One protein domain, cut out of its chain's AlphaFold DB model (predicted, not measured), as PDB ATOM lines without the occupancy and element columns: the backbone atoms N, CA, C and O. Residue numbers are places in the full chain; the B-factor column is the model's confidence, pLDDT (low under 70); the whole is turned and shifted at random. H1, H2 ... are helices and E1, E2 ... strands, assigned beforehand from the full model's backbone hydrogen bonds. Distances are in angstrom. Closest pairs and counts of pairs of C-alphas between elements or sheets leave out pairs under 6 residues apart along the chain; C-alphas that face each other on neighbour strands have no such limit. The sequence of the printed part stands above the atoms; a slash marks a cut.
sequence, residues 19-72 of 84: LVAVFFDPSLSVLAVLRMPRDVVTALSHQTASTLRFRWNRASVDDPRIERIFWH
ATOM      1  N   LEU A  19      13.594 -19.696  38.331       92.25
ATOM      2  CA  LEU A  19      12.654 -18.790  37.680       92.25
ATOM      3  C   LEU A  19      11.242 -19.106  38.184       92.25
ATOM      4  O   LEU A  19      10.818 -20.263  38.143       92.25
ATOM      5  N   VAL A  20      10.505 -18.086  38.627       93.88
ATOM      6  CA  VAL A  20       9.089 -18.224  38.991       93.88
ATOM      7  C   VAL A  20       8.228 -17.670  37.863       93.88
ATOM      8  O   VAL A  20       8.339 -16.492  37.528       93.88
ATOM      9  N   ALA A  21       7.365 -18.507  37.287       91.12
ATOM     10  CA  ALA A  21       6.352 -18.067  36.333       91.12
ATOM     11  C   ALA A  21       4.983 -18.048  37.012       91.12
ATOM     12  O   ALA A  21       4.560 -19.046  37.594       91.12
ATOM     13  N   VAL A  22       4.296 -16.911  36.911       93.19
ATOM     14  CA  VAL A  22       2.930 -16.739  37.409       93.19
ATOM     15  C   VAL A  22       2.023 -16.461  36.223       93.19
ATOM     16  O   VAL A  22       2.246 -15.513  35.471       93.19
ATOM     17  N   PHE A  23       1.016 -17.310  36.050       90.12
ATOM     18  CA  PHE A  23       0.023 -17.187  34.993       90.12
ATOM     19  C   PHE A  23      -1.251 -16.610  35.580       90.12
ATOM     20  O   PHE A  23      -1.728 -17.081  36.613       90.12
ATOM     21  N   PHE A  24      -1.801 -15.615  34.897       91.94
ATOM     22  CA  PHE A  24      -3.034 -14.945  35.278       91.94
ATOM     23  C   PHE A  24      -4.063 -15.089  34.166       91.94
ATOM     24  O   PHE A  24      -3.709 -15.141  32.985       91.94
ATOM     25  N   ASP A  25      -5.332 -15.131  34.546       89.75
ATOM     26  CA  ASP A  25      -6.424 -14.915  33.608       89.75
ATOM     27  C   ASP A  25      -6.620 -13.402  33.335       89.75
ATOM     28  O   ASP A  25      -5.975 -12.557  33.969       89.75
ATOM     29  N   PRO A  26      -7.515 -13.012  32.409       91.50
ATOM     30  CA  PRO A  26      -7.798 -11.601  32.139       91.50
ATOM     31  C   PRO A  26      -8.369 -10.811  33.331       91.50
ATOM     32  O   PRO A  26      -8.367  -9.583  33.294       91.50
ATOM     33  N   SER A  27      -8.866 -11.492  34.370       95.38
ATOM     34  CA  SER A  27      -9.362 -10.884  35.611       95.38
ATOM     35  C   SER A  27      -8.277 -10.721  36.683       95.38
ATOM     36  O   SER A  27      -8.571 -10.236  37.773       95.38
ATOM     37  N   LEU A  28      -7.026 -11.086  36.368       91.81
ATOM     38  CA  LEU A  28      -5.891 -11.154  37.294       91.81
ATOM     39  C   LEU A  28      -6.041 -12.222  38.387       91.81
ATOM     40  O   LEU A  28      -5.329 -12.190  39.392       91.81
ATOM     41  N   SER A  29      -6.911 -13.209  38.178       94.06
ATOM     42  CA  SER A  29      -6.938 -14.409  39.008       94.06
ATOM     43  C   SER A  29      -5.742 -15.290  38.658       94.06
ATOM     44  O   SER A  29      -5.423 -15.495  37.485       94.06
ATOM     45  N   VAL A  30      -5.056 -15.808  39.678       94.38
ATOM     46  CA  VAL A  30      -3.903 -16.693  39.482       94.38
ATOM     47  C   VAL A  30      -4.391 -18.030  38.929       94.38
ATOM     48  O   VAL A  30      -5.214 -18.700  39.548       94.38
ATOM     49  N   LEU A  31      -3.858 -18.426  37.776       92.94
ATOM     50  CA  LEU A  31      -4.103 -19.719  37.137       92.94
ATOM     51  C   LEU A  31      -3.030 -20.740  37.496       92.94
ATOM     52  O   LEU A  31      -3.332 -21.910  37.693       92.94
ATOM     53  N   ALA A  32      -1.769 -20.320  37.574       92.44
ATOM     54  CA  ALA A  32      -0.674 -21.212  37.924       92.44
ATOM     55  C   ALA A  32       0.510 -20.438  38.506       92.44
ATOM     56  O   ALA A  32       0.802 -19.321  38.080       92.44
ATOM     57  N   VAL A  33       1.215 -21.068  39.443       94.69
ATOM     58  CA  VAL A  33       2.522 -20.629  39.941       94.69
ATOM     59  C   VAL A  33       3.483 -21.788  39.766       94.69
ATOM     60  O   VAL A  33       3.275 -22.867  40.322       94.69
ATOM     61  N   LEU A  34       4.534 -21.558  38.990       94.44
ATOM     62  CA  LEU A  34       5.537 -22.560  38.665       94.44
ATOM     63  C   LEU A  34       6.906 -22.109  39.132       94.44
ATOM     64  O   LEU A  34       7.271 -20.947  38.946       94.44
ATOM     65  N   ARG A  35       7.687 -23.047  39.656       95.69
ATOM     66  CA  ARG A  35       9.094 -22.846  39.984       95.69
ATOM     67  C   ARG A  35       9.950 -23.741  39.108       95.69
ATOM     68  O   ARG A  35       9.825 -24.962  39.116       95.69
ATOM     69  N   MET A  36      10.835 -23.107  38.353       94.56
ATOM     70  CA  MET A  36      11.700 -23.759  37.379       94.56
ATOM     71  C   MET A  36      13.152 -23.597  37.820       94.56
ATOM     72  O   MET A  36      13.646 -22.467  37.852       94.56
ATOM     73  N   PRO A  37      13.851 -24.687  38.161       95.00
ATOM     74  CA  PRO A  37      15.284 -24.647  38.420       95.00
ATOM     75  C   PRO A  37      16.071 -24.051  37.240       95.00
ATOM     76  O   PRO A  37      15.706 -24.229  36.075       95.00
ATOM     77  N   ARG A  38      17.166 -23.336  37.520       92.12
ATOM     78  CA  ARG A  38      17.995 -22.699  36.478       92.12
ATOM     79  C   ARG A  38      18.502 -23.673  35.415       92.12
ATOM     80  O   ARG A  38      18.569 -23.303  34.241       92.12
ATOM     81  N   ASP A  39      18.893 -24.882  35.799       93.12
ATOM     82  CA  ASP A  39      19.370 -25.909  34.868       93.12
ATOM     83  C   ASP A  39      18.270 -26.327  33.882       93.12
ATOM     84  O   ASP A  39      18.547 -26.473  32.694       93.12
ATOM     85  N   VAL A  40      17.016 -26.418  34.338       93.50
ATOM     86  CA  VAL A  40      15.843 -26.660  33.486       93.50
ATOM     87  C   VAL A  40      15.642 -25.506  32.513       93.50
ATOM     88  O   VAL A  40      15.547 -25.730  31.307       93.50
ATOM     89  N   VAL A  41      15.640 -24.265  33.015       91.75
ATOM     90  CA  VAL A  41      15.484 -23.069  32.170       91.75
ATOM     91  C   VAL A  41      16.580 -23.021  31.110       91.75
ATOM     92  O   VAL A  41      16.289 -22.782  29.943       91.75
ATOM     93  N   THR A  42      17.828 -23.301  31.484       90.62
ATOM     94  CA  THR A  42      18.974 -23.280  30.565       90.62
ATOM     95  C   THR A  42      18.880 -24.401  29.529       90.62
ATOM     96  O   THR A  42      19.091 -24.147  28.347       90.62
ATOM     97  N   ALA A  43      18.523 -25.620  29.945       91.88
ATOM     98  CA  ALA A  43      18.420 -26.783  29.061       91.88
ATOM     99  C   ALA A  43      17.273 -26.671  28.046       91.88
ATOM    100  O   ALA A  43      17.404 -27.142  26.919       91.88
ATOM    101  N   LEU A  44      16.157 -26.053  28.439       91.38
ATOM    102  CA  LEU A  44      14.984 -25.858  27.581       91.38
ATOM    103  C   LEU A  44      15.015 -24.529  26.807       91.38
ATOM    104  O   LEU A  44      14.112 -24.252  26.014       91.38
ATOM    105  N   SER A  45      16.028 -23.691  27.035       91.06
ATOM    106  CA  SER A  45      16.215 -22.440  26.301       91.06
ATOM    107  C   SER A  45      16.913 -22.663  24.967       91.06
ATOM    108  O   SER A  45      17.780 -23.520  24.815       91.06
ATOM    109  N   HIS A  46      16.593 -21.806  24.004       89.25
ATOM    110  CA  HIS A  46      17.306 -21.730  22.737       89.25
ATOM    111  C   HIS A  46      18.224 -20.511  22.722       89.25
ATOM    112  O   HIS A  46      17.795 -19.391  23.008       89.25
ATOM    113  N   GLN A  47      19.485 -20.717  22.349       87.75
ATOM    114  CA  GLN A  47      20.425 -19.626  22.124       87.75
ATOM    115  C   GLN A  47      20.005 -18.823  20.883       87.75
ATOM    116  O   GLN A  47      19.808 -19.376  19.801       87.75
ATOM    117  N   THR A  48      19.882 -17.510  21.038       86.50
ATOM    118  CA  THR A  48      19.761 -16.538  19.946       86.50
ATOM    119  C   THR A  48      21.121 -15.876  19.691       86.50
ATOM    120  O   THR A  48      22.115 -16.203  20.341       86.50
ATOM    121  N   ALA A  49      21.185 -14.913  18.766       83.00
ATOM    122  CA  ALA A  49      22.418 -14.176  18.477       83.00
ATOM    123  C   ALA A  49      23.029 -13.480  19.712       83.00
ATOM    124  O   ALA A  49      24.238 -13.271  19.748       83.00
ATOM    125  N   SER A  50      22.221 -13.120  20.717       83.06
ATOM    126  CA  SER A  50      22.687 -12.358  21.888       83.06
ATOM    127  C   SER A  50      22.030 -12.733  23.223       83.06
ATOM    128  O   SER A  50      22.434 -12.208  24.261       83.06
ATOM    129  N   THR A  51      21.043 -13.631  23.232       87.75
ATOM    130  CA  THR A  51      20.284 -14.019  24.434       87.75
ATOM    131  C   THR A  51      19.997 -15.516  24.471       87.75
ATOM    132  O   THR A  51      20.056 -16.200  23.454       87.75
ATOM    133  N   LEU A  52      19.640 -16.026  25.645       87.06
ATOM    134  CA  LEU A  52      19.001 -17.319  25.836       87.06
ATOM    135  C   LEU A  52      17.498 -17.108  25.962       87.06
ATOM    136  O   LEU A  52      17.028 -16.438  26.878       87.06
ATOM    137  N   ARG A  53      16.751 -17.664  25.012       90.00
ATOM    138  CA  ARG A  53      15.298 -17.559  24.956       90.00
ATOM    139  C   ARG A  53      14.660 -18.806  25.537       90.00
ATOM    140  O   ARG A  53      14.682 -19.861  24.903       90.00
ATOM    141  N   PHE A  54      14.012 -18.656  26.681       90.25
ATOM    142  CA  PHE A  54      13.120 -19.664  27.236       90.25
ATOM    143  C   PHE A  54      11.701 -19.444  26.707       90.25
ATOM    144  O   PHE A  54      11.208 -18.315  26.671       90.25
ATOM    145  N   ARG A  55      11.016 -20.513  26.297       89.38
ATOM    146  CA  ARG A  55       9.604 -20.459  25.893       89.38
ATOM    147  C   ARG A  55       8.790 -21.421  26.732       89.38
ATOM    148  O   ARG A  55       9.158 -22.584  26.874       89.38
ATOM    149  N   TRP A  56       7.647 -20.952  27.216       88.00
ATOM    150  CA  TRP A  56       6.635 -21.845  27.750       88.00
ATOM    151  C   TRP A  56       6.008 -22.628  26.594       88.00
ATOM    152  O   TRP A  56       5.386 -22.055  25.699       88.00
ATOM    153  N   ASN A  57       6.237 -23.937  26.572       87.69
ATOM    154  CA  ASN A  57       5.753 -24.842  25.539       87.69
ATOM    155  C   ASN A  57       5.478 -26.228  26.143       87.69
ATOM    156  O   ASN A  57       5.619 -26.432  27.348       87.69
ATOM    157  N   ARG A  58       5.110 -27.194  25.297       85.12
ATOM    158  CA  ARG A  58       4.803 -28.559  25.732       85.12
ATOM    159  C   ARG A  58       5.967 -29.257  26.450       85.12
ATOM    160  O   ARG A  58       5.727 -29.925  27.442       85.12
ATOM    161  N   ALA A  59       7.208 -29.065  25.996       86.62
ATOM    162  CA  ALA A  59       8.371 -29.652  26.662       86.62
ATOM    163  C   ALA A  59       8.533 -29.110  28.089       86.62
ATOM    164  O   ALA A  59       8.819 -29.880  28.994       86.62
ATOM    165  N   SER A  60       8.277 -27.815  28.302       88.25
ATOM    166  CA  SER A  60       8.261 -27.222  29.644       88.25
ATOM    167  C   SER A  60       7.110 -27.771  30.495       88.25
ATOM    168  O   SER A  60       7.315 -28.106  31.653       88.25
ATOM    169  N   VAL A  61       5.904 -27.907  29.935       87.06
ATOM    170  CA  VAL A  61       4.723 -28.440  30.655       87.06
ATOM    171  C   VAL A  61       4.947 -29.869  31.167       87.06
ATOM    172  O   VAL A  61       4.485 -30.205  32.264       87.06
ATOM    173  N   ASP A  62       5.640 -30.680  30.366       89.56
ATOM    174  CA  ASP A  62       5.866 -32.104  30.607       89.56
ATOM    175  C   ASP A  62       7.183 -32.389  31.369       89.56
ATOM    176  O   ASP A  62       7.424 -33.536  31.746       89.56
ATOM    177  N   ASP A  63       8.043 -31.386  31.621       93.31
ATOM    178  CA  ASP A  63       9.309 -31.586  32.343       93.31
ATOM    179  C   ASP A  63       9.047 -31.808  33.849       93.31
ATOM    180  O   ASP A  63       8.569 -30.900  34.539       93.31
ATOM    181  N   PRO A  64       9.385 -32.988  34.404       94.38
ATOM    182  CA  PRO A  64       9.070 -33.335  35.789       94.38
ATOM    183  C   PRO A  64       9.882 -32.540  36.820       94.38
ATOM    184  O   PRO A  64       9.576 -32.596  38.009       94.38
ATOM    185  N   ARG A  65      10.930 -31.819  36.397       95.50
ATOM    186  CA  ARG A  65      11.751 -30.978  37.280       95.50
ATOM    187  C   ARG A  65      11.105 -29.619  37.555       95.50
ATOM    188  O   ARG A  65      11.589 -28.890  38.419       95.50
ATOM    189  N   ILE A  66      10.054 -29.254  36.818       95.00
ATOM    190  CA  ILE A  66       9.303 -28.019  37.051       95.00
ATOM    191  C   ILE A  66       8.275 -28.261  38.154       95.00
ATOM    192  O   ILE A  66       7.356 -29.068  38.019       95.00
ATOM    193  N   GLU A  67       8.413 -27.521  39.249       95.62
ATOM    194  CA  GLU A  67       7.533 -27.630  40.404       95.62
ATOM    195  C   GLU A  67       6.269 -26.785  40.191       95.62
ATOM    196  O   GLU A  67       6.334 -25.577  39.941       95.62
ATOM    197  N   ARG A  68       5.099 -27.424  40.308       93.94
ATOM    198  CA  ARG A  68       3.786 -26.763  40.273       93.94
ATOM    199  C   ARG A  68       3.404 -26.340  41.691       93.94
ATOM    200  O   ARG A  68       2.791 -27.112  42.418       93.94
ATOM    201  N   ILE A  69       3.777 -25.121  42.076       95.75
ATOM    202  CA  ILE A  69       3.451 -24.554  43.397       95.75
ATOM    203  C   ILE A  69       1.938 -24.356  43.531       95.75
ATOM    204  O   ILE A  69       1.353 -24.631  44.574       95.75
ATOM    205  N   PHE A  70       1.308 -23.871  42.464       94.31
ATOM    206  CA  PHE A  70      -0.135 -23.707  42.377       94.31
ATOM    207  C   PHE A  70      -0.596 -24.013  40.955       94.31
ATOM    208  O   PHE A  70       0.064 -23.626  39.988       94.31
ATOM    209  N   TRP A  71      -1.740 -24.677  40.830       91.06
ATOM    210  CA  TRP A  71      -2.387 -24.925  39.552       91.06
ATOM    211  C   TRP A  71      -3.897 -24.897  39.753       91.06
ATOM    212  O   TRP A  71      -4.444 -25.701  40.505       91.06
ATOM    213  N   HIS A  72      -4.566 -23.953  39.102       88.94
ATOM    214  CA  HIS A  72      -6.014 -23.873  39.107       88.94
ATOM    215  C   HIS A  72      -6.559 -25.039  38.282       88.94
ATOM    216  O   HIS A  72      -6.525 -25.018  37.048       88.94
TER     217      HIS A  72
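Overview. This is residues 19 to 72 of the 84 residues of an uncharacterized protein of Verrucomicrobia bacterium (UniProt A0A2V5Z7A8). A small sheet of three antiparallel strands, E1, E2 and E4, makes a wall at one end of the domain, and between E2 and E4 the chain makes a wide, loose excursion through H1, E3 and H2. H1 turns off at the end of E2, residues 46 to 51 make the far tip, and E3 and H2 lead back to E4, with few contacts between the excursion and the sheet. The 54 printed residues hold, in order along the chain, E1, E2, H1, E3, H2 and E4, two named helices and four named strands; the class is mixed, helices and strands. The sheet's order is E1, E2, E4. The whole is only just loose, close to compact, with a radius of gyration of the C-alphas of 12.2 A, and elongated, with spans of 36 by 23 by 17 A.

Along the chain. The longest strand is E2, residues 30 to 37, 20.8 A from first to last C-alpha. E1, residues 19 to 24, measures 16.3 A and begins at C-alpha 19 at (12.654, -18.790, 37.680). E4, residues 67 to 71, measures 10.3 A and ends at C-alpha 71 at (-2.387, -24.925, 39.552). H1, residues 38 to 44, is 9.9 A long and begins at C-alpha 38 at (17.995, -22.699, 36.478). E3, residues 52 to 55, is 9.9 A long, and H2, residues 58 to 62, is 6.1 A long.

Arrangement. E1 and E2 form a hairpin, antiparallel at 167 degrees between their directions, with N 21 and O 34 3.0 A apart, within hydrogen-bond range. E2 and E4 are antiparallel at 179 degrees, with N 33 and O 70 2.9 A apart, also within hydrogen-bond range. E2 is the inner strand; E1 and E4 are edge strands. H1 is not on the sheet, but only just, with 4 pairs of C-alphas within 10 A; H2 is not on it either, with 3 such pairs. H1 and E3 have 5 pairs of C-alphas within 8 A, the closest those of Val 41 and Phe 54 at 6.4 A. H1 and H2 are close but not clearly touching, the closest C-alphas being those of Leu 44 and Ser 60 at 7.2 A. E3 and H2 meet only through their link. E3 is apart from E1, E2 and E4 and pairs with no named strand, but residues 46 to 47 pair antiparallel with its residues 52 to 53. In H1 and H2 every O i to N i+4 pair is within hydrogen-bond range.

Size, cuts and confidence. The two C-alphas farthest apart are those of Ala 49 and His 72, at 36.4 A. The printed part has no cut. The link from H1 to E3 is short and the others are tight. The mean pLDDT of the printed part is 91.3, and no printed residue is under 70.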